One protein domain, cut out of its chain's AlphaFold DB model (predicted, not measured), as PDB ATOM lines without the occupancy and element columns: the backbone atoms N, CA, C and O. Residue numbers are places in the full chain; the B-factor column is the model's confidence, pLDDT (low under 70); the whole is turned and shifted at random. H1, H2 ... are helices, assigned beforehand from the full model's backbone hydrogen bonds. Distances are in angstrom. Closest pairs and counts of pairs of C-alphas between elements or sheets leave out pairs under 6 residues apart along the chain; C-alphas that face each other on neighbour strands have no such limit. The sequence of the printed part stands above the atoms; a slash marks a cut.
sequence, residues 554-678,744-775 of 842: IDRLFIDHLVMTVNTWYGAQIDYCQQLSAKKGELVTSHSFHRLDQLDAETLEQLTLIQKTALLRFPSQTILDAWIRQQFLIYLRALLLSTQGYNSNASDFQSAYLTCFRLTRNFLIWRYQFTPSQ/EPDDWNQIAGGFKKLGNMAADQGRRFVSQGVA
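Overview. This is residues 554 to 678 and 744 to 775 of the 842 residues of the protein "UDENN domain-containing protein" of Schistosoma mansoni (UniProt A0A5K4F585). Two long helices, H1 and H5, run opposite ways, side by side over part of their length, and a third long helix, H8, crosses both at a slant; its residues 767 to 775 stick out. The small helices H2, H3 and H4 pack on H1 within its residues 565 to 580, and H6 lies by the last turns of H5, with H7 after it. The printed part has 157 residues with eight named helices, H1 to H8 in chain order, and no named strand; the class is all helix. It is loose, with a radius of gyration of the C-alphas of 20.7 A, and spans 66 by 47 by 26 A.

Arrangement. Start with H1, residues 554 to 584, the hub, touching four other helices. With its residues 573 to 577 alone it only just touches H2, residues 590 to 593, with 3 pairs of C-alphas within 8 A; the closest are Cys 577 and Ser 590, 6.7 A. Its residues 576 to 580 alone touch H3, residues 601 to 605, closest at the C-alphas of Leu 580 and Thr 603, 6.2 A. Its residues 565 to 573 alone touch H4, residues 609 to 617, about perpendicular at 84 degrees; the closest C-alphas, Ala 572 and Gln 611, are 4.6 A apart. H5, residues 621 to 644, is close to H1 but not clearly touching, at a shallow tilt of 5 degrees, opposite ways; its closest C-alphas to H1 are Ile 628 and Leu 562, 7.3 A. H6, residues 655 to 661, is close to H5 but not clearly touching: the closest C-alphas, Thr 643 and Leu 658, are 5.7 A apart. H7, residues 665 to 670, touches no helix. H8, residues 745 to 775, touches H5 at a steep tilt of 58 degrees, closest at C-alphas Ala 638 and Ile 751, 6.7 A, and H1 at a steep tilt of 59 degrees, closest at C-alphas His 561 and Ala 762, 6.6 A. Every O i to N i+4 pair is within hydrogen-bond range in H1 and H3 to H8; H2 is too short for one, and its one O i to N i+3 pair is within range.

Along the chain. Find C-alpha 554 at (374.171, 269.357, 259.096); from there H1 runs 44.5 A to C-alpha 584. H5 runs 34.8 A from C-alpha 621 at (368.770, 290.458, 272.664). H8 runs 43.3 A to C-alpha 775 at (397.987, 275.489, 271.364).

Size, cuts and confidence. The C-alphas farthest apart, Gly 585 and Ser 677, are 66.9 A apart. Residues 679 to 743 are not printed, and C-alphas 678 and 744 are 29.8 A apart across this cut. Of the links printed whole, none is long. The mean pLDDT of the printed part is 73.9; residues 587 to 599, 646 to 651, 674 to 678 and 744 to 775 are under 70.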
ATOM      1  N   ILE A 554     374.436 267.941 259.393       88.58
ATOM      2  CA  ILE A 554     374.171 269.357 259.096       88.58
ATOM      3  C   ILE A 554     373.201 269.948 260.119       88.58
ATOM      4  O   ILE A 554     373.460 271.040 260.613       88.58
ATOM      5  N   ASP A 555     372.177 269.195 260.528       93.44
ATOM      6  CA  ASP A 555     371.277 269.569 261.625       93.44
ATOM      7  C   ASP A 555     372.058 269.920 262.899       93.44
ATOM      8  O   ASP A 555     371.843 270.970 263.503       93.44
ATOM      9  N   ARG A 556     373.008 269.052 263.283       94.19
ATOM     10  CA  ARG A 556     373.879 269.263 264.446       94.19
ATOM     11  C   ARG A 556     374.780 270.482 264.278       94.19
ATOM     12  O   ARG A 556     374.830 271.298 265.187       94.19
ATOM     13  N   LEU A 557     375.437 270.645 263.128       91.75
ATOM     14  CA  LEU A 557     376.278 271.820 262.858       91.75
ATOM     15  C   LEU A 557     375.483 273.134 262.921       91.75
ATOM     16  O   LEU A 557     375.975 274.111 263.481       91.75
ATOM     17  N   PHE A 558     374.258 273.148 262.389       94.18
ATOM     18  CA  PHE A 558     373.357 274.298 262.443       94.18
ATOM     19  C   PHE A 558     373.007 274.669 263.889       94.18
ATOM     20  O   PHE A 558     373.280 275.793 264.317       94.18
ATOM     21  N   ILE A 559     372.450 273.730 264.664       95.83
ATOM     22  CA  ILE A 559     371.987 274.042 266.022       95.83
ATOM     23  C   ILE A 559     373.149 274.285 266.993       95.83
ATOM     24  O   ILE A 559     373.063 275.188 267.821       95.83
ATOM     25  N   ASP A 560     374.269 273.569 266.855       95.10
ATOM     26  CA  ASP A 560     375.456 273.780 267.691       95.10
ATOM     27  C   ASP A 560     376.078 275.167 267.432       95.10
ATOM     28  O   ASP A 560     376.511 275.825 268.380       95.10
ATOM     29  N   HIS A 561     376.058 275.671 266.189       94.54
ATOM     30  CA  HIS A 561     376.486 277.040 265.869       94.54
ATOM     31  C   HIS A 561     375.569 278.103 266.501       94.54
ATOM     32  O   HIS A 561     376.069 279.102 267.029       94.54
ATOM     33  N   LEU A 562     374.244 277.898 266.499       95.60
ATOM     34  CA  LEU A 562     373.307 278.794 267.192       95.60
ATOM     35  C   LEU A 562     373.556 278.793 268.707       95.60
ATOM     36  O   LEU A 562     373.742 279.856 269.294       95.60
ATOM     37  N   VAL A 563     373.637 277.611 269.325       95.70
ATOM     38  CA  VAL A 563     373.902 277.444 270.764       95.70
ATOM     39  C   VAL A 563     375.242 278.070 271.161       95.70
ATOM     40  O   VAL A 563     375.316 278.755 272.182       95.70
ATOM     41  N   MET A 564     376.295 277.891 270.358       94.84
ATOM     42  CA  MET A 564     377.592 278.533 270.589       94.84
ATOM     43  C   MET A 564     377.476 280.060 270.521       94.84
ATOM     44  O   MET A 564     377.891 280.733 271.459       94.84
ATOM     45  N   THR A 565     376.859 280.598 269.463       94.24
ATOM     46  CA  THR A 565     376.672 282.049 269.271       94.24
ATOM     47  C   THR A 565     375.920 282.679 270.445       94.24
ATOM     48  O   THR A 565     376.356 283.694 270.985       94.24
ATOM     49  N   VAL A 566     374.828 282.046 270.879       93.73
ATOM     50  CA  VAL A 566     374.009 282.487 272.014       93.73
ATOM     51  C   VAL A 566     374.799 282.452 273.324       93.73
ATOM     52  O   VAL A 566     374.816 283.443 274.051       93.73
ATOM     53  N   ASN A 567     375.501 281.355 273.625       93.19
ATOM     54  CA  ASN A 567     376.310 281.257 274.846       93.19
ATOM     55  C   ASN A 567     377.458 282.277 274.867       93.19
ATOM     56  O   ASN A 567     377.732 282.866 275.911       93.19
ATOM     57  N   THR A 568     378.103 282.524 273.722       91.35
ATOM     58  CA  THR A 568     379.111 283.582 273.586       91.35
ATOM     59  C   THR A 568     378.513 284.964 273.838       91.35
ATOM     60  O   THR A 568     379.137 285.762 274.530       91.35
ATOM     61  N   TRP A 569     377.314 285.249 273.321       92.84
ATOM     62  CA  TRP A 569     376.643 286.531 273.537       92.84
ATOM     63  C   TRP A 569     376.258 286.750 275.005       92.84
ATOM     64  O   TRP A 569     376.597 287.789 275.565       92.84
ATOM     65  N   TYR A 570     375.646 285.760 275.664       90.04
ATOM     66  CA  TYR A 570     375.318 285.859 277.093       90.04
ATOM     67  C   TYR A 570     376.570 285.994 277.970       90.04
ATOM     68  O   TYR A 570     376.594 286.831 278.866       90.04
ATOM     69  N   GLY A 571     377.635 285.236 277.688       89.35
ATOM     70  CA  GLY A 571     378.916 285.403 278.381       89.35
ATOM     71  C   GLY A 571     379.527 286.792 278.164       89.35
ATOM     72  O   GLY A 571     380.053 287.387 279.096       89.35
ATOM     73  N   ALA A 572     379.410 287.350 276.956       89.14
ATOM     74  CA  ALA A 572     379.856 288.710 276.666       89.14
ATOM     75  C   ALA A 572     379.031 289.776 277.407       89.14
ATOM     76  O   ALA A 572     379.610 290.733 277.911       89.14
ATOM     77  N   GLN A 573     377.707 289.610 277.492       86.85
ATOM     78  CA  GLN A 573     376.817 290.511 278.234       86.85
ATOM     79  C   GLN A 573     377.107 290.498 279.737       86.85
ATOM     80  O   GLN A 573     377.178 291.562 280.350       86.85
ATOM     81  N   ILE A 574     377.312 289.314 280.324       85.22
ATOM     82  CA  ILE A 574     377.658 289.165 281.746       85.22
ATOM     83  C   ILE A 574     378.975 289.888 282.044       85.22
ATOM     84  O   ILE A 574     379.004 290.748 282.926       85.22
ATOM     85  N   ASP A 575     380.030 289.612 281.276       86.30
ATOM     86  CA  ASP A 575     381.342 290.231 281.480       86.30
ATOM     87  C   ASP A 575     381.300 291.751 281.226       86.30
ATOM     88  O   ASP A 575     381.885 292.519 281.988       86.30
ATOM     89  N   TYR A 576     380.554 292.217 280.216       86.42
ATOM     90  CA  TYR A 576     380.356 293.649 279.953       86.42
ATOM     91  C   TYR A 576     379.637 294.357 281.110       86.42
ATOM     92  O   TYR A 576     380.080 295.419 281.548       86.42
ATOM     93  N   CYS A 577     378.566 293.761 281.645       82.16
ATOM     94  CA  CYS A 577     377.849 294.312 282.797       82.16
ATOM     95  C   CYS A 577     378.733 294.338 284.051       82.16
ATOM     96  O   CYS A 577     378.718 295.332 284.775       82.16
ATOM     97  N   GLN A 578     379.548 293.302 284.284       83.21
ATOM     98  CA  GLN A 578     380.511 293.272 285.390       83.21
ATOM     99  C   GLN A 578     381.570 294.376 285.261       83.21
ATOM    100  O   GLN A 578     381.799 295.107 286.223       83.21
ATOM    101  N   GLN A 579     382.173 294.548 284.080       83.74
ATOM    102  CA  GLN A 579     383.173 295.598 283.849       83.74
ATOM    103  C   GLN A 579     382.562 297.005 283.938       83.74
ATOM    104  O   GLN A 579     383.153 297.897 284.550       83.74
ATOM    105  N   LEU A 580     381.355 297.226 283.401       82.26
ATOM    106  CA  LEU A 580     380.694 298.529 283.523       82.26
ATOM    107  C   LEU A 580     380.245 298.815 284.961       82.26
ATOM    108  O   LEU A 580     380.321 299.960 285.399       82.26
ATOM    109  N   SER A 581     379.827 297.792 285.711       80.79
ATOM    110  CA  SER A 581     379.526 297.915 287.138       80.79
ATOM    111  C   SER A 581     380.775 298.290 287.941       80.79
ATOM    112  O   SER A 581     380.740 299.247 288.713       80.79
ATOM    113  N   ALA A 582     381.910 297.634 287.677       81.32
ATOM    114  CA  ALA A 582     383.195 297.987 288.277       81.32
ATOM    115  C   ALA A 582     383.649 299.417 287.918       81.32
ATOM    116  O   ALA A 582     384.219 300.103 288.764       81.32
ATOM    117  N   LYS A 583     383.367 299.889 286.693       79.34
ATOM    118  CA  LYS A 583     383.679 301.257 286.239       79.34
ATOM    119  C   LYS A 583     382.760 302.325 286.850       79.34
ATOM    120  O   LYS A 583     383.229 303.422 287.136       79.34
ATOM    121  N   LYS A 584     381.465 302.036 287.023       76.15
ATOM    122  CA  LYS A 584     380.466 302.997 287.532       76.15
ATOM    123  C   LYS A 584     380.315 303.006 289.056       76.15
ATOM    124  O   LYS A 584     379.750 303.957 289.577       76.15
ATOM    125  N   GLY A 585     380.754 301.960 289.756       70.30
ATOM    126  CA  GLY A 585     380.512 301.780 291.196       70.30
ATOM    127  C   GLY A 585     379.086 301.322 291.545       70.30
ATOM    128  O   GLY A 585     378.815 300.968 292.688       70.30
ATOM    129  N   GLU A 586     378.185 301.267 290.563       73.29
ATOM    130  CA  GLU A 586     376.798 300.823 290.705       73.29
ATOM    131  C   GLU A 586     376.601 299.425 290.106       73.29
ATOM    132  O   GLU A 586     377.284 299.042 289.152       73.29
ATOM    133  N   LEU A 587     375.633 298.656 290.614       67.69
ATOM    134  CA  LEU A 587     375.271 297.361 290.032       67.69
ATOM    135  C   LEU A 587     374.531 297.561 288.698       67.69
ATOM    136  O   LEU A 587     373.309 297.704 288.662       67.69
ATOM    137  N   VAL A 588     375.273 297.542 287.591       62.59
ATOM    138  CA  VAL A 588     374.681 297.544 286.250       62.59
ATOM    139  C   VAL A 588     374.129 296.153 285.950       62.59
ATOM    140  O   VAL A 588     374.856 295.161 285.984       62.59
ATOM    141  N   THR A 589     372.841 296.088 285.625       58.10
ATOM    142  CA  THR A 589     372.156 294.849 285.238       58.10
ATOM    143  C   THR A 589     371.798 294.888 283.753       58.10
ATOM    144  O   THR A 589     371.689 295.958 283.153       58.10
ATOM    145  N   SER A 590     371.584 293.722 283.146       54.04
ATOM    146  CA  SER A 590     371.294 293.562 281.711       54.04
ATOM    147  C   SER A 590     370.110 294.402 281.197       54.04
ATOM    148  O   SER A 590     370.096 294.814 280.041       54.04
ATOM    149  N   HIS A 591     369.140 294.731 282.051       47.03
ATOM    150  CA  HIS A 591     367.890 295.427 281.682       47.03
ATOM    151  C   HIS A 591     368.075 296.933 281.523       47.03
ATOM    152  O   HIS A 591     367.231 297.596 280.923       47.03
ATOM    153  N   SER A 592     369.206 297.474 281.981       41.63
ATOM    154  CA  SER A 592     369.623 298.841 281.664       41.63
ATOM    155  C   SER A 592     369.875 299.051 280.159       41.63
ATOM    156  O   SER A 592     369.999 300.192 279.725       41.63
ATOM    157  N   PHE A 593     369.934 297.976 279.357       48.18
ATOM    158  CA  PHE A 593     370.370 297.991 277.956       48.18
ATOM    159  C   PHE A 593     369.279 297.690 276.920       48.18
ATOM    160  O   PHE A 593     369.579 297.261 275.805       48.18
ATOM    161  N   HIS A 594     368.013 297.986 277.223       43.47
ATOM    162  CA  HIS A 594     366.941 297.875 276.223       43.47
ATOM    163  C   HIS A 594     367.055 298.890 275.057       43.47
ATOM    164  O   HIS A 594     366.366 298.740 274.048       43.47
ATOM    165  N   ARG A 595     367.962 299.877 275.160       42.07
ATOM    166  CA  ARG A 595     368.527 300.648 274.037       42.07
ATOM    167  C   ARG A 595     370.049 300.624 274.108       42.07
ATOM    168  O   ARG A 595     370.642 301.296 274.948       42.07
ATOM    169  N   LEU A 596     370.676 299.878 273.204       47.47
ATOM    170  CA  LEU A 596     372.130 299.801 273.074       47.47
ATOM    171  C   LEU A 596     372.636 300.649 271.895       47.47
ATOM    172  O   LEU A 596     373.385 300.182 271.044       47.47
ATOM    173  N   ASP A 597     372.225 301.920 271.874       50.01
ATOM    174  CA  ASP A 597     372.675 302.900 270.873       50.01
ATOM    175  C   ASP A 597     374.143 303.323 271.089       50.01
ATOM    176  O   ASP A 597     374.794 303.799 270.160       50.01
ATOM    177  N   GLN A 598     374.685 303.146 272.305       58.77
ATOM    178  CA  GLN A 598     376.083 303.441 272.646       58.77
ATOM    179  C   GLN A 598     376.652 302.397 273.628       58.77
ATOM    180  O   GLN A 598     376.389 302.442 274.829       58.77
ATOM    181  N   LEU A 599     377.453 301.456 273.112       69.54
ATOM    182  CA  LEU A 599     378.392 300.665 273.924       69.54
ATOM    183  C   LEU A 599     379.503 301.590 274.438       69.54
ATOM    184  O   LEU A 599     380.047 302.373 273.657       69.54
ATOM    185  N   ASP A 600     379.891 301.469 275.710       75.85
ATOM    186  CA  ASP A 600     381.067 302.178 276.224       75.85
ATOM    187  C   ASP A 600     382.329 301.582 275.581       75.85
ATOM    188  O   ASP A 600     382.656 300.408 275.783       75.85
ATOM    189  N   ALA A 601     383.017 302.390 274.772       76.09
ATOM    190  CA  ALA A 601     384.177 301.963 274.000       76.09
ATOM    191  C   ALA A 601     385.317 301.447 274.892       76.09
ATOM    192  O   ALA A 601     385.975 300.473 274.523       76.09
ATOM    193  N   GLU A 602     385.512 302.042 276.073       76.99
ATOM    194  CA  GLU A 602     386.572 301.655 277.009       76.99
ATOM    195  C   GLU A 602     386.260 300.306 277.669       76.99
ATOM    196  O   GLU A 602     387.105 299.412 277.709       76.99
ATOM    197  N   THR A 603     385.018 300.104 278.118       80.08
ATOM    198  CA  THR A 603     384.560 298.815 278.668       80.08
ATOM    199  C   THR A 603     384.612 297.714 277.605       80.08
ATOM    200  O   THR A 603     384.975 296.574 277.888       80.08
ATOM    201  N   LEU A 604     384.320 298.055 276.348       80.28
ATOM    202  CA  LEU A 604     384.401 297.135 275.216       80.28
ATOM    203  C   LEU A 604     385.854 296.760 274.844       80.28
ATOM    204  O   LEU A 604     386.069 295.750 274.176       80.28
ATOM    205  N   GLU A 605     386.866 297.542 275.224       80.76
ATOM    206  CA  GLU A 605     388.287 297.183 275.057       80.76
ATOM    207  C   GLU A 605     388.801 296.191 276.108       80.76
ATOM    208  O   GLU A 605     389.777 295.490 275.844       80.76
ATOM    209  N   GLN A 606     388.117 296.061 277.247       81.50
ATOM    210  CA  GLN A 606     388.470 295.115 278.315       81.50
ATOM    211  C   GLN A 606     387.962 293.682 278.060       81.50
ATOM    212  O   GLN A 606     388.391 292.745 278.733       81.50
ATOM    213  N   LEU A 607     387.058 293.494 277.092       85.00
ATOM    214  CA  LEU A 607     386.508 292.186 276.725       85.00
ATOM    215  C   LEU A 607     387.406 291.424 275.747       85.00
ATOM    216  O   LEU A 607     388.138 292.007 274.943       85.00
ATOM    217  N   THR A 608     387.274 290.094 275.724       88.73
ATOM    218  CA  THR A 608     387.944 289.286 274.694       88.73
ATOM    219  C   THR A 608     387.441 289.656 273.295       88.73
ATOM    220  O   THR A 608     386.276 290.015 273.104       88.73
ATOM    221  N   LEU A 609     388.292 289.496 272.274       88.11
ATOM    222  CA  LEU A 609     387.932 289.788 270.878       88.11
ATOM    223  C   LEU A 609     386.644 289.069 270.431       88.11
ATOM    224  O   LEU A 609     385.855 289.629 269.670       88.11
ATOM    225  N   ILE A 610     386.418 287.846 270.919       87.39
ATOM    226  CA  ILE A 610     385.235 287.039 270.601       87.39
ATOM    227  C   ILE A 610     383.973 287.675 271.209       87.39
ATOM    228  O   ILE A 610     382.986 287.864 270.499       87.39
ATOM    229  N   GLN A 611     384.020 288.067 272.485       88.46
ATOM    230  CA  GLN A 611     382.917 288.742 273.182       88.46
ATOM    231  C   GLN A 611     382.618 290.118 272.577       88.46
ATOM    232  O   GLN A 611     381.471 290.406 272.240       88.46
ATOM    233  N   LYS A 612     383.658 290.929 272.338       87.27
ATOM    234  CA  LYS A 612     383.567 292.218 271.633       87.27
ATOM    235  C   LYS A 612     382.885 292.071 270.272       87.27
ATOM    236  O   LYS A 612     381.981 292.834 269.952       87.27
ATOM    237  N   THR A 613     383.268 291.056 269.495       88.69
ATOM    238  CA  THR A 613     382.640 290.760 268.196       88.69
ATOM    239  C   THR A 613     381.176 290.337 268.349       88.69
ATOM    240  O   THR A 613     380.347 290.736 267.533       88.69
ATOM    241  N   ALA A 614     380.825 289.562 269.382       88.10
ATOM    242  CA  ALA A 614     379.447 289.137 269.623       88.10
ATOM    243  C   ALA A 614     378.524 290.310 269.997       88.10
ATOM    244  O   ALA A 614     377.441 290.414 269.426       88.10
ATOM    245  N   LEU A 615     378.964 291.213 270.881       87.33
ATOM    246  CA  LEU A 615     378.193 292.404 271.278       87.33
ATOM    247  C   LEU A 615     378.077 293.431 270.148       87.33
ATOM    248  O   LEU A 615     377.002 293.974 269.926       87.33
ATOM    249  N   LEU A 616     379.151 293.666 269.385       87.82
ATOM    250  CA  LEU A 616     379.098 294.557 268.218       87.82
ATOM    251  C   LEU A 616     378.182 294.015 267.111       87.82
ATOM    252  O   LEU A 616     377.549 294.793 266.403       87.82
ATOM    253  N   ARG A 617     378.108 292.688 266.949       87.18
ATOM    254  CA  ARG A 617     377.225 292.042 265.969       87.18
ATOM    255  C   ARG A 617     375.764 292.013 266.420       87.18
ATOM    256  O   ARG A 617     374.876 292.112 265.578       87.18
ATOM    257  N   PHE A 618     375.525 291.851 267.718       89.89
ATOM    258  CA  PHE A 618     374.196 291.782 268.314       89.89
ATOM    259  C   PHE A 618     374.141 292.708 269.539       89.89
ATOM    260  O   PHE A 618     374.365 292.242 270.658       89.89
ATOM    261  N   PRO A 619     373.864 294.012 269.362       84.10
ATOM    262  CA  PRO A 619     373.822 294.943 270.487       84.10
ATOM    263  C   PRO A 619     372.753 294.547 271.515       84.10
ATOM    264  O   PRO A 619     373.053 294.409 272.697       84.10
ATOM    265  N   SER A 620     371.526 294.263 271.072       83.75
ATOM    266  CA  SER A 620     370.419 293.831 271.936       83.75
ATOM    267  C   SER A 620     370.057 292.353 271.754       83.75
ATOM    268  O   SER A 620     370.307 291.745 270.708       83.75
ATOM    269  N   GLN A 621     369.369 291.793 272.755       86.91
ATOM    270  CA  GLN A 621     368.770 290.458 272.664       86.91
ATOM    271  C   GLN A 621     367.726 290.372 271.541       86.91
ATOM    272  O   GLN A 621     367.647 289.359 270.857       86.91
ATOM    273  N   THR A 622     366.970 291.448 271.289       87.32
ATOM    274  CA  THR A 622     365.971 291.496 270.208       87.32
ATOM    275  C   THR A 622     366.602 291.308 268.825       87.32
ATOM    276  O   THR A 622     366.055 290.580 267.998       87.32
ATOM    277  N   ILE A 623     367.789 291.880 268.583       88.55
ATOM    278  CA  ILE A 623     368.537 291.703 267.326       88.55
ATOM    279  C   ILE A 623     369.108 290.277 267.228       88.55
ATOM    280  O   ILE A 623     369.071 289.676 266.151       88.55
ATOM    281  N   LEU A 624     369.595 289.704 268.338       91.61
ATOM    282  CA  LEU A 624     370.021 288.299 268.388       91.61
ATOM    283  C   LEU A 624     368.856 287.350 268.058       91.61
ATOM    284  O   LEU A 624     369.010 286.460 267.222       91.61
ATOM    285  N   ASP A 625     367.689 287.564 268.659       93.16
ATOM    286  CA  ASP A 625     366.499 286.735 268.460       93.16
ATOM    287  C   ASP A 625     365.962 286.839 267.031       93.16
ATOM    288  O   ASP A 625     365.697 285.812 266.402       93.16
ATOM    289  N   ALA A 626     365.885 288.052 266.474       90.25
ATOM    290  CA  ALA A 626     365.536 288.270 265.072       90.25
ATOM    291  C   ALA A 626     366.511 287.551 264.123       90.25
ATOM    292  O   ALA A 626     366.085 286.894 263.169       90.25
ATOM    293  N   TRP A 627     367.818 287.589 264.412       94.44
ATOM    294  CA  TRP A 627     368.808 286.837 263.641       94.44
ATOM    295  C   TRP A 627     368.601 285.318 263.751       94.44
ATOM    296  O   TRP A 627     368.684 284.633 262.729       94.44
ATOM    297  N   ILE A 628     368.280 284.780 264.934       96.31
ATOM    298  CA  ILE A 628     367.982 283.347 265.099       96.31
ATOM    299  C   ILE A 628     366.732 282.957 264.298       96.31
ATOM    300  O   ILE A 628     366.786 281.970 263.562       96.31
ATOM    301  N   ARG A 629     365.642 283.741 264.353       95.94
ATOM    302  CA  ARG A 629     364.445 283.516 263.511       95.94
ATOM    303  C   ARG A 629     364.811 283.472 262.024       95.94
ATOM    304  O   ARG A 629     364.402 282.550 261.321       95.94
ATOM    305  N   GLN A 630     365.670 284.385 261.564       93.11
ATOM    306  CA  GLN A 630     366.173 284.385 260.187       93.11
ATOM    307  C   GLN A 630     366.994 283.126 259.851       93.11
ATOM    308  O   GLN A 630     366.894 282.610 258.738       93.11
ATOM    309  N   GLN A 631     367.782 282.588 260.792       94.03
ATOM    310  CA  GLN A 631     368.486 281.314 260.583       94.03
ATOM    311  C   GLN A 631     367.509 280.132 260.458       94.03
ATOM    312  O   GLN A 631     367.713 279.277 259.596       94.03
ATOM    313  N   PHE A 632     366.428 280.096 261.248       96.22
ATOM    314  CA  PHE A 632     365.378 279.075 261.117       96.22
ATOM    315  C   PHE A 632     364.572 279.207 259.812       96.22
ATOM    316  O   PHE A 632     364.275 278.185 259.194       96.22
ATOM    317  N   LEU A 633     364.306 280.424 259.317       92.22
ATOM    318  CA  LEU A 633     363.731 280.646 257.980       92.22
ATOM    319  C   LEU A 633     364.635 280.078 256.870       92.22
ATOM    320  O   LEU A 633     364.163 279.340 256.006       92.22
ATOM    321  N   ILE A 634     365.937 280.382 256.900       87.76
ATOM    322  CA  ILE A 634     366.912 279.860 255.920       87.76
ATOM    323  C   ILE A 634     366.977 278.326 255.985       87.76
ATOM    324  O   ILE A 634     366.985 277.659 254.947       87.76
ATOM    325  N   TYR A 635     366.963 277.763 257.195       92.33
ATOM    326  CA  TYR A 635     366.907 276.322 257.421       92.33
ATOM    327  C   TYR A 635     365.633 275.690 256.841       92.33
ATOM    328  O   TYR A 635     365.717 274.679 256.144       92.33
ATOM    329  N   LEU A 636     364.467 276.304 257.061       92.13
ATOM    330  CA  LEU A 636     363.187 275.830 256.534       92.13
ATOM    331  C   LEU A 636     363.149 275.868 255.002       92.13
ATOM    332  O   LEU A 636     362.734 274.887 254.387       92.13
ATOM    333  N   ARG A 637     363.640 276.943 254.373       87.46
ATOM    334  CA  ARG A 637     363.745 277.037 252.905       87.46
ATOM    335  C   ARG A 637     364.636 275.929 252.327       87.46
ATOM    336  O   ARG A 637     364.222 275.234 251.401       87.46
ATOM    337  N   ALA A 638     365.813 275.691 252.911       86.60
ATOM    338  CA  ALA A 638     366.711 274.611 252.486       86.60
ATOM    339  C   ALA A 638     366.118 273.208 252.701       86.60
ATOM    340  O   ALA A 638     366.266 272.339 251.838       86.60
ATOM    341  N   LEU A 639     365.414 272.994 253.817       89.66
ATOM    342  CA  LEU A 639     364.687 271.759 254.095       89.66
ATOM    343  C   LEU A 639     363.603 271.518 253.035       89.66
ATOM    344  O   LEU A 639     363.551 270.435 252.458       89.66
ATOM    345  N   LEU A 640     362.770 272.519 252.737       87.94
ATOM    346  CA  LEU A 640     361.698 272.436 251.739       87.94
ATOM    347  C   LEU A 640     362.237 272.100 250.340       87.94
ATOM    348  O   LEU A 640     361.759 271.155 249.708       87.94
ATOM    349  N   LEU A 641     363.284 272.798 249.890       82.98
ATOM    350  CA  LEU A 641     363.954 272.530 248.613       82.98
ATOM    351  C   LEU A 641     364.556 271.115 248.547       82.98
ATOM    352  O   LEU A 641     364.329 270.386 247.578       82.98
ATOM    353  N   SER A 642     365.260 270.692 249.603       85.85
ATOM    354  CA  SER A 642     365.825 269.334 249.704       85.85
ATOM    355  C   SER A 642     364.729 268.264 249.733       85.85
ATOM    356  O   SER A 642     364.889 267.169 249.193       85.85
ATOM    357  N   THR A 643     363.567 268.588 250.306       85.85
ATOM    358  CA  THR A 643     362.392 267.711 250.308       85.85
ATOM    359  C   THR A 643     361.782 267.596 248.906       85.85
ATOM    360  O   THR A 643     361.366 266.498 248.529       85.85
ATOM    361  N   GLN A 644     361.800 268.658 248.089       79.85
ATOM    362  CA  GLN A 644     361.413 268.594 246.668       79.85
ATOM    363  C   GLN A 644     362.413 267.828 245.781       79.85
ATOM    364  O   GLN A 644     362.018 267.365 244.714       79.85
ATOM    365  N   GLY A 645     363.660 267.636 246.229       75.12
ATOM    366  CA  GLY A 645     364.707 266.916 245.488       75.12
ATOM    367  C   GLY A 645     365.741 267.815 244.803       75.12
ATOM    368  O   GLY A 645     366.595 267.310 244.080       75.12
ATOM    369  N   TYR A 646     365.703 269.128 245.043       63.45
ATOM    370  CA  TYR A 646     366.812 270.008 244.680       63.45
ATOM    371  C   TYR A 646     367.943 269.810 245.702       63.45
ATOM    372  O   TYR A 646     367.694 269.969 246.897       63.45
ATOM    373  N   ASN A 647     369.156 269.503 245.213       59.27
ATOM    374  CA  ASN A 647     370.313 268.877 245.894       59.27
ATOM    375  C   ASN A 647     370.306 267.337 245.864       59.27
ATOM    376  O   ASN A 647     369.377 266.681 246.329       59.27
ATOM    377  N   SER A 648     371.406 266.764 245.359       53.23
ATOM    378  CA  SER A 648     371.659 265.319 245.281       53.23
ATOM    379  C   SER A 648     371.750 264.646 246.652       53.23
ATOM    380  O   SER A 648     371.527 263.442 246.779       53.23
ATOM    381  N   ASN A 649     372.083 265.409 247.691       59.04
ATOM    382  CA  ASN A 649     372.430 264.874 248.998       59.04
ATOM    383  C   ASN A 649     371.209 264.829 249.929       59.04
ATOM    384  O   ASN A 649     371.123 265.547 250.924       59.04
ATOM    385  N   ALA A 650     370.280 263.903 249.669       60.28
ATOM    386  CA  ALA A 650     369.152 263.616 250.573       60.28
ATOM    387  C   ALA A 650     369.584 263.182 252.000       60.28
ATOM    388  O   ALA A 650     368.768 263.127 252.922       60.28
ATOM    389  N   SER A 651     370.875 262.894 252.202       67.82
ATOM    390  CA  SER A 651     371.532 262.725 253.503       67.82
ATOM    391  C   SER A 651     371.500 263.972 254.392       67.82
ATOM    392  O   SER A 651     371.564 263.849 255.617       67.82
ATOM    393  N   ASP A 652     371.416 265.165 253.801       76.83
ATOM    394  CA  ASP A 652     371.718 266.429 254.478       76.83
ATOM    395  C   ASP A 652     370.735 266.748 255.612       76.83
ATOM    396  O   ASP A 652     371.148 267.220 256.670       76.83
ATOM    397  N   PHE A 653     369.460 266.388 255.456       84.20
ATOM    398  CA  PHE A 653     368.396 266.633 256.442       84.20
ATOM    399  C   PHE A 653     367.854 265.355 257.106       84.20
ATOM    400  O   PHE A 653     366.810 265.416 257.757       84.20
ATOM    401  N   GLN A 654     368.587 264.235 256.981       87.54
ATOM    402  CA  GLN A 654     368.189 262.857 257.316       87.54
ATOM    403  C   GLN A 654     367.068 262.324 256.403       87.54
ATOM    404  O   GLN A 654     365.928 262.781 256.445       87.54
ATOM    405  N   SER A 655     367.363 261.286 255.612       87.38
ATOM    406  CA  SER A 655     366.421 260.735 254.621       87.38
ATOM    407  C   SER A 655     365.112 260.238 255.243       87.38
ATOM    408  O   SER A 655     364.043 260.492 254.698       87.38
ATOM    409  N   ALA A 656     365.177 259.613 256.424       90.67
ATOM    410  CA  ALA A 656     363.998 259.205 257.189       90.67
ATOM    411  C   ALA A 656     363.076 260.388 257.535       90.67
ATOM    412  O   ALA A 656     361.859 260.260 257.431       90.67
ATOM    413  N   TYR A 657     363.645 261.542 257.904       93.30
ATOM    414  CA  TYR A 657     362.871 262.753 258.168       93.30
ATOM    415  C   TYR A 657     362.199 263.265 256.892       93.30
ATOM    416  O   TYR A 657     361.004 263.540 256.903       93.30
ATOM    417  N   LEU A 658     362.944 263.336 255.784       91.65
ATOM    418  CA  LEU A 658     362.432 263.808 254.493       91.65
ATOM    419  C   LEU A 658     361.293 262.927 253.961       91.65
ATOM    420  O   LEU A 658     360.283 263.455 253.507       91.65
ATOM    421  N   THR A 659     361.412 261.599 254.046       89.45
ATOM    422  CA  THR A 659     360.330 260.673 253.666       89.45
ATOM    423  C   THR A 659     359.084 260.898 254.520       89.45
ATOM    424  O   THR A 659     357.982 260.970 253.989       89.45
ATOM    425  N   CYS A 660     359.254 261.070 255.831       91.04
ATOM    426  CA  CYS A 660     358.159 261.359 256.751       91.04
ATOM    427  C   CYS A 660     357.499 262.728 256.501       91.04
ATOM    428  O   CYS A 660     356.277 262.823 256.528       91.04
ATOM    429  N   PHE A 661     358.285 263.772 256.233       92.15
ATOM    430  CA  PHE A 661     357.799 265.130 255.964       92.15
ATOM    431  C   PHE A 661     357.142 265.262 254.580       92.15
ATOM    432  O   PHE A 661     356.223 266.049 254.409       92.15
ATOM    433  N   ARG A 662     357.507 264.432 253.595       89.25
ATOM    434  CA  ARG A 662     356.770 264.354 252.316       89.25
ATOM    435  C   ARG A 662     355.316 263.900 252.471       89.25
ATOM    436  O   ARG A 662     354.522 264.149 251.573       89.25
ATOM    437  N   LEU A 663     354.987 263.241 253.583       87.81
ATOM    438  CA  LEU A 663     353.674 262.666 253.883       87.81
ATOM    439  C   LEU A 663     352.886 263.491 254.919       87.81
ATOM    440  O   LEU A 663     351.968 262.969 255.550       87.81
ATOM    441  N   THR A 664     353.227 264.765 255.126       88.46
ATOM    442  CA  THR A 664     352.453 265.690 255.972       88.46
ATOM    443  C   THR A 664     351.591 266.621 255.123       88.46
ATOM    444  O   THR A 664     351.893 266.914 253.964       88.46
ATOM    445  N   ARG A 665     350.475 267.096 255.677       85.65
ATOM    446  CA  ARG A 665     349.488 267.911 254.954       85.65
ATOM    447  C   ARG A 665     350.003 269.304 254.665       85.65
ATOM    448  O   ARG A 665     349.809 269.773 253.551       85.65
ATOM    449  N   ASN A 666     350.711 269.921 255.599       87.76
ATOM    450  CA  ASN A 666     351.426 271.172 255.380       87.76
ATOM    451  C   ASN A 666     352.359 271.093 254.151       87.76
ATOM    452  O   ASN A 666     352.365 272.020 253.345       87.76
ATOM    453  N   PHE A 667     353.062 269.975 253.941       88.33
ATOM    454  CA  PHE A 667     353.958 269.780 252.805       88.33
ATOM    455  C   PHE A 667     353.207 269.453 251.511       88.33
ATOM    456  O   PHE A 667     353.533 270.024 250.471       88.33
ATOM    457  N   LEU A 668     352.191 268.581 251.546       85.00
ATOM    458  CA  LEU A 668     351.393 268.283 250.349       85.00
ATOM    459  C   LEU A 668     350.587 269.501 249.866       85.00
ATOM    460  O   LEU A 668     350.480 269.693 248.657       85.00
ATOM    461  N   ILE A 669     350.076 270.345 250.771       81.24
ATOM    462  CA  ILE A 669     349.434 271.626 250.422       81.24
ATOM    463  C   ILE A 669     350.462 272.566 249.794       81.24
ATOM    464  O   ILE A 669     350.261 273.029 248.675       81.24
ATOM    465  N   TRP A 670     351.597 272.774 250.468       83.78
ATOM    466  CA  TRP A 670     352.675 273.641 249.989       83.78
ATOM    467  C   TRP A 670     353.248 273.209 248.626       83.78
ATOM    468  O   TRP A 670     353.600 274.034 247.783       83.78
ATOM    469  N   ARG A 671     353.309 271.899 248.361       80.46
ATOM    470  CA  ARG A 671     353.732 271.340 247.067       80.46
ATOM    471  C   ARG A 671     352.605 271.294 246.024       80.46
ATOM    472  O   ARG A 671     352.845 270.837 244.910       80.46
ATOM    473  N   TYR A 672     351.397 271.750 246.359       73.26
ATOM    474  CA  TYR A 672     350.201 271.669 245.515       73.26
ATOM    475  C   TYR A 672     349.847 270.220 245.086       73.26
ATOM    476  O   TYR A 672     349.266 269.965 244.038       73.26
ATOM    477  N   GLN A 673     350.194 269.234 245.919       70.12
ATOM    478  CA  GLN A 673     349.817 267.822 245.747       70.12
ATOM    479  C   GLN A 673     348.527 267.459 246.500       70.12
ATOM    480  O   GLN A 673     347.961 266.395 246.273       70.12
ATOM    481  N   PHE A 674     348.044 268.341 247.379       63.93
ATOM    482  CA  PHE A 674     346.781 268.189 248.091       63.93
ATOM    483  C   PHE A 674     346.083 269.547 248.210       63.93
ATOM    484  O   PHE A 674     346.593 270.451 248.866       63.93
ATOM    485  N   THR A 675     344.912 269.688 247.587       63.73
ATOM    486  CA  THR A 675     344.069 270.893 247.672       63.73
ATOM    487  C   THR A 675     342.846 270.552 248.526       63.73
ATOM    488  O   THR A 675     341.964 269.845 248.037       63.73
ATOM    489  N   PRO A 676     342.772 270.978 249.803       58.29
ATOM    490  CA  PRO A 676     341.678 270.583 250.682       58.29
ATOM    491  C   PRO A 676     340.398 271.329 250.295       58.29
ATOM    492  O   PRO A 676     340.411 272.552 250.152       58.29
ATOM    493  N   SER A 677     339.281 270.607 250.203       55.49
ATOM    494  CA  SER A 677     338.012 271.088 249.620       55.49
ATOM    495  C   SER A 677     337.459 272.379 250.234       55.49
ATOM    496  O   SER A 677     336.809 273.157 249.544       55.49
ATOM    497  N   GLN A 678     337.728 272.609 251.522       51.48
ATOM    498  CA  GLN A 678     337.258 273.775 252.284       51.48
ATOM    499  C   GLN A 678     338.372 274.772 252.636       51.48
ATOM    500  O   GLN A 678     338.081 275.823 253.203       51.48
ATOM    501  N   GLU A 744     363.359 278.830 241.838       51.62
ATOM    502  CA  GLU A 744     364.284 278.797 240.715       51.62
ATOM    503  C   GLU A 744     365.575 278.084 241.144       51.62
ATOM    504  O   GLU A 744     365.943 278.109 242.326       51.62
ATOM    505  N   PRO A 745     366.331 277.467 240.217       51.97
ATOM    506  CA  PRO A 745     367.643 276.898 240.534       51.97
ATOM    507  C   PRO A 745     368.576 277.902 241.238       51.97
ATOM    508  O   PRO A 745     369.387 277.522 242.090       51.97
ATOM    509  N   ASP A 746     368.407 279.194 240.946       57.31
ATOM    510  CA  ASP A 746     369.144 280.296 241.562       57.31
ATOM    511  C   ASP A 746     368.801 280.545 243.037       57.31
ATOM    512  O   ASP A 746     369.677 280.984 243.790       57.31
ATOM    513  N   ASP A 747     367.596 280.201 243.503       57.99
ATOM    514  CA  ASP A 747     367.275 280.212 244.937       57.99
ATOM    515  C   ASP A 747     368.125 279.172 245.676       57.99
ATOM    516  O   ASP A 747     368.661 279.441 246.759       57.99
ATOM    517  N   TRP A 748     368.323 277.994 245.066       57.63
ATOM    518  CA  TRP A 748     369.208 276.969 245.619       57.63
ATOM    519  C   TRP A 748     370.656 277.450 245.648       57.63
ATOM    520  O   TRP A 748     371.322 277.274 246.663       57.63
ATOM    521  N   ASN A 749     371.140 278.114 244.595       55.42
ATOM    522  CA  ASN A 749     372.498 278.666 244.559       55.42
ATOM    523  C   ASN A 749     372.733 279.710 245.667       55.42
ATOM    524  O   ASN A 749     373.757 279.661 246.358       55.42
ATOM    525  N   GLN A 750     371.770 280.606 245.900       61.17
ATOM    526  CA  GLN A 750     371.830 281.609 246.970       61.17
ATOM    527  C   GLN A 750     371.830 280.964 248.367       61.17
ATOM    528  O   GLN A 750     372.683 281.274 249.208       61.17
ATOM    529  N   ILE A 751     370.926 280.011 248.610       58.66
ATOM    530  CA  ILE A 751     370.805 279.306 249.895       58.66
ATOM    531  C   ILE A 751     372.017 278.392 250.143       58.66
ATOM    532  O   ILE A 751     372.557 278.368 251.252       58.66
ATOM    533  N   ALA A 752     372.518 277.702 249.118       53.56
ATOM    534  CA  ALA A 752     373.721 276.871 249.172       53.56
ATOM    535  C   ALA A 752     374.986 277.681 249.434       53.56
ATOM    536  O   ALA A 752     375.864 277.215 250.160       53.56
ATOM    537  N   GLY A 753     375.083 278.891 248.875       53.03
ATOM    538  CA  GLY A 753     376.123 279.852 249.230       53.03
ATOM    539  C   GLY A 753     376.099 280.141 250.731       53.03
ATOM    540  O   GLY A 753     377.134 280.046 251.393       53.03
ATOM    541  N   GLY A 754     374.907 280.375 251.289       56.20
ATOM    542  CA  GLY A 754     374.676 280.499 252.731       56.20
ATOM    543  C   GLY A 754     375.115 279.266 253.528       56.20
ATOM    544  O   GLY A 754     375.911 279.394 254.456       56.20
ATOM    545  N   PHE A 755     374.671 278.064 253.149       50.69
ATOM    546  CA  PHE A 755     374.988 276.819 253.863       50.69
ATOM    547  C   PHE A 755     376.452 276.383 253.741       50.69
ATOM    548  O   PHE A 755     377.030 275.945 254.734       50.69
ATOM    549  N   LYS A 756     377.096 276.548 252.580       50.60
ATOM    550  CA  LYS A 756     378.544 276.323 252.428       50.60
ATOM    551  C   LYS A 756     379.338 277.338 253.242       50.60
ATOM    552  O   LYS A 756     380.308 276.957 253.889       50.60
ATOM    553  N   LYS A 757     378.917 278.606 253.283       51.99
ATOM    554  CA  LYS A 757     379.553 279.637 254.117       51.99
ATOM    555  C   LYS A 757     379.372 279.346 255.610       51.99
ATOM    556  O   LYS A 757     380.353 279.415 256.340       51.99
ATOM    557  N   LEU A 758     378.182 278.927 256.046       43.10
ATOM    558  CA  LEU A 758     377.907 278.502 257.424       43.10
ATOM    559  C   LEU A 758     378.709 277.248 257.801       43.10
ATOM    560  O   LEU A 758     379.338 277.219 258.853       43.10
ATOM    561  N   GLY A 759     378.744 276.238 256.928       42.80
ATOM    562  CA  GLY A 759     379.520 275.012 257.115       42.80
ATOM    563  C   GLY A 759     381.025 275.272 257.175       42.80
ATOM    564  O   GLY A 759     381.696 274.739 258.055       42.80
ATOM    565  N   ASN A 760     381.545 276.150 256.313       46.20
ATOM    566  CA  ASN A 760     382.941 276.583 256.344       46.20
ATOM    567  C   ASN A 760     383.245 277.408 257.601       46.20
ATOM    568  O   ASN A 760     384.262 277.162 258.233       46.20
ATOM    569  N   MET A 761     382.364 278.324 258.020       41.80
ATOM    570  CA  MET A 761     382.534 279.093 259.262       41.80
ATOM    571  C   MET A 761     382.489 278.198 260.505       41.80
ATOM    572  O   MET A 761     383.335 278.349 261.379       41.80
ATOM    573  N   ALA A 762     381.577 277.224 260.564       39.12
ATOM    574  CA  ALA A 762     381.509 276.242 261.646       39.12
ATOM    575  C   ALA A 762     382.719 275.288 261.638       39.12
ATOM    576  O   ALA A 762     383.226 274.929 262.700       39.12
ATOM    577  N   ALA A 763     383.226 274.908 260.460       40.73
ATOM    578  CA  ALA A 763     384.441 274.108 260.327       40.73
ATOM    579  C   ALA A 763     385.704 274.892 260.718       40.73
ATOM    580  O   ALA A 763     386.553 274.341 261.415       40.73
ATOM    581  N   ASP A 764     385.819 276.166 260.336       42.49
ATOM    582  CA  ASP A 764     386.932 277.040 260.723       42.49
ATOM    583  C   ASP A 764     386.875 277.414 262.202       42.49
ATOM    584  O   ASP A 764     387.913 277.421 262.856       42.49
ATOM    585  N   GLN A 765     385.693 277.671 262.768       41.52
ATOM    586  CA  GLN A 765     385.535 277.872 264.210       41.52
ATOM    587  C   GLN A 765     385.845 276.584 264.974       41.52
ATOM    588  O   GLN A 765     386.626 276.632 265.917       41.52
ATOM    589  N   GLY A 766     385.344 275.426 264.538       35.28
ATOM    590  CA  GLY A 766     385.685 274.131 265.132       35.28
ATOM    591  C   GLY A 766     387.187 273.831 265.071       35.28
ATOM    592  O   GLY A 766     387.788 273.474 266.082       35.28
ATOM    593  N   ARG A 767     387.831 274.055 263.915       37.76
ATOM    594  CA  ARG A 767     389.289 273.920 263.759       37.76
ATOM    595  C   ARG A 767     390.053 274.921 264.615       37.76
ATOM    596  O   ARG A 767     391.024 274.515 265.240       37.76
ATOM    597  N   ARG A 768     389.620 276.185 264.687       41.83
ATOM    598  CA  ARG A 768     390.258 277.224 265.511       41.83
ATOM    599  C   ARG A 768     390.089 276.968 267.002       41.83
ATOM    600  O   ARG A 768     391.051 277.170 267.725       41.83
ATOM    601  N   PHE A 769     388.946 276.467 267.467       35.78
ATOM    602  CA  PHE A 769     388.761 276.075 268.868       35.78
ATOM    603  C   PHE A 769     389.571 274.830 269.234       35.78
ATOM    604  O   PHE A 769     390.130 274.788 270.324       35.78
ATOM    605  N   VAL A 770     389.718 273.851 268.335       34.76
ATOM    606  CA  VAL A 770     390.624 272.713 268.569       34.76
ATOM    607  C   VAL A 770     392.089 273.162 268.515       34.76
ATOM    608  O   VAL A 770     392.865 272.801 269.393       34.76
ATOM    609  N   SER A 771     392.485 274.007 267.558       34.54
ATOM    610  CA  SER A 771     393.870 274.484 267.457       34.54
ATOM    611  C   SER A 771     394.241 275.468 268.565       34.54
ATOM    612  O   SER A 771     395.368 275.423 269.034       34.54
ATOM    613  N   GLN A 772     393.329 276.337 269.014       38.99
ATOM    614  CA  GLN A 772     393.548 277.224 270.163       38.99
ATOM    615  C   GLN A 772     393.423 276.458 271.480       38.99
ATOM    616  O   GLN A 772     394.253 276.656 272.350       38.99
ATOM    617  N   GLY A 773     392.491 275.513 271.618       33.04
ATOM    618  CA  GLY A 773     392.403 274.647 272.798       33.04
ATOM    619  C   GLY A 773     393.653 273.785 273.007       33.04
ATOM    620  O   GLY A 773     394.070 273.592 274.143       33.04
ATOM    621  N   VAL A 774     394.293 273.322 271.926       33.94
ATOM    622  CA  VAL A 774     395.546 272.547 271.990       33.94
ATOM    623  C   VAL A 774     396.786 273.454 272.059       33.94
ATOM    624  O   VAL A 774     397.684 273.187 272.853       33.94
ATOM    625  N   ALA A 775     396.844 274.565 271.312       32.73
ATOM    626  CA  ALA A 775     397.987 275.489 271.364       32.73
ATOM    627  C   ALA A 775     398.034 276.319 272.659       32.73
ATOM    628  O   ALA A 775     399.118 276.543 273.193       32.73
TER     629      ALA A 775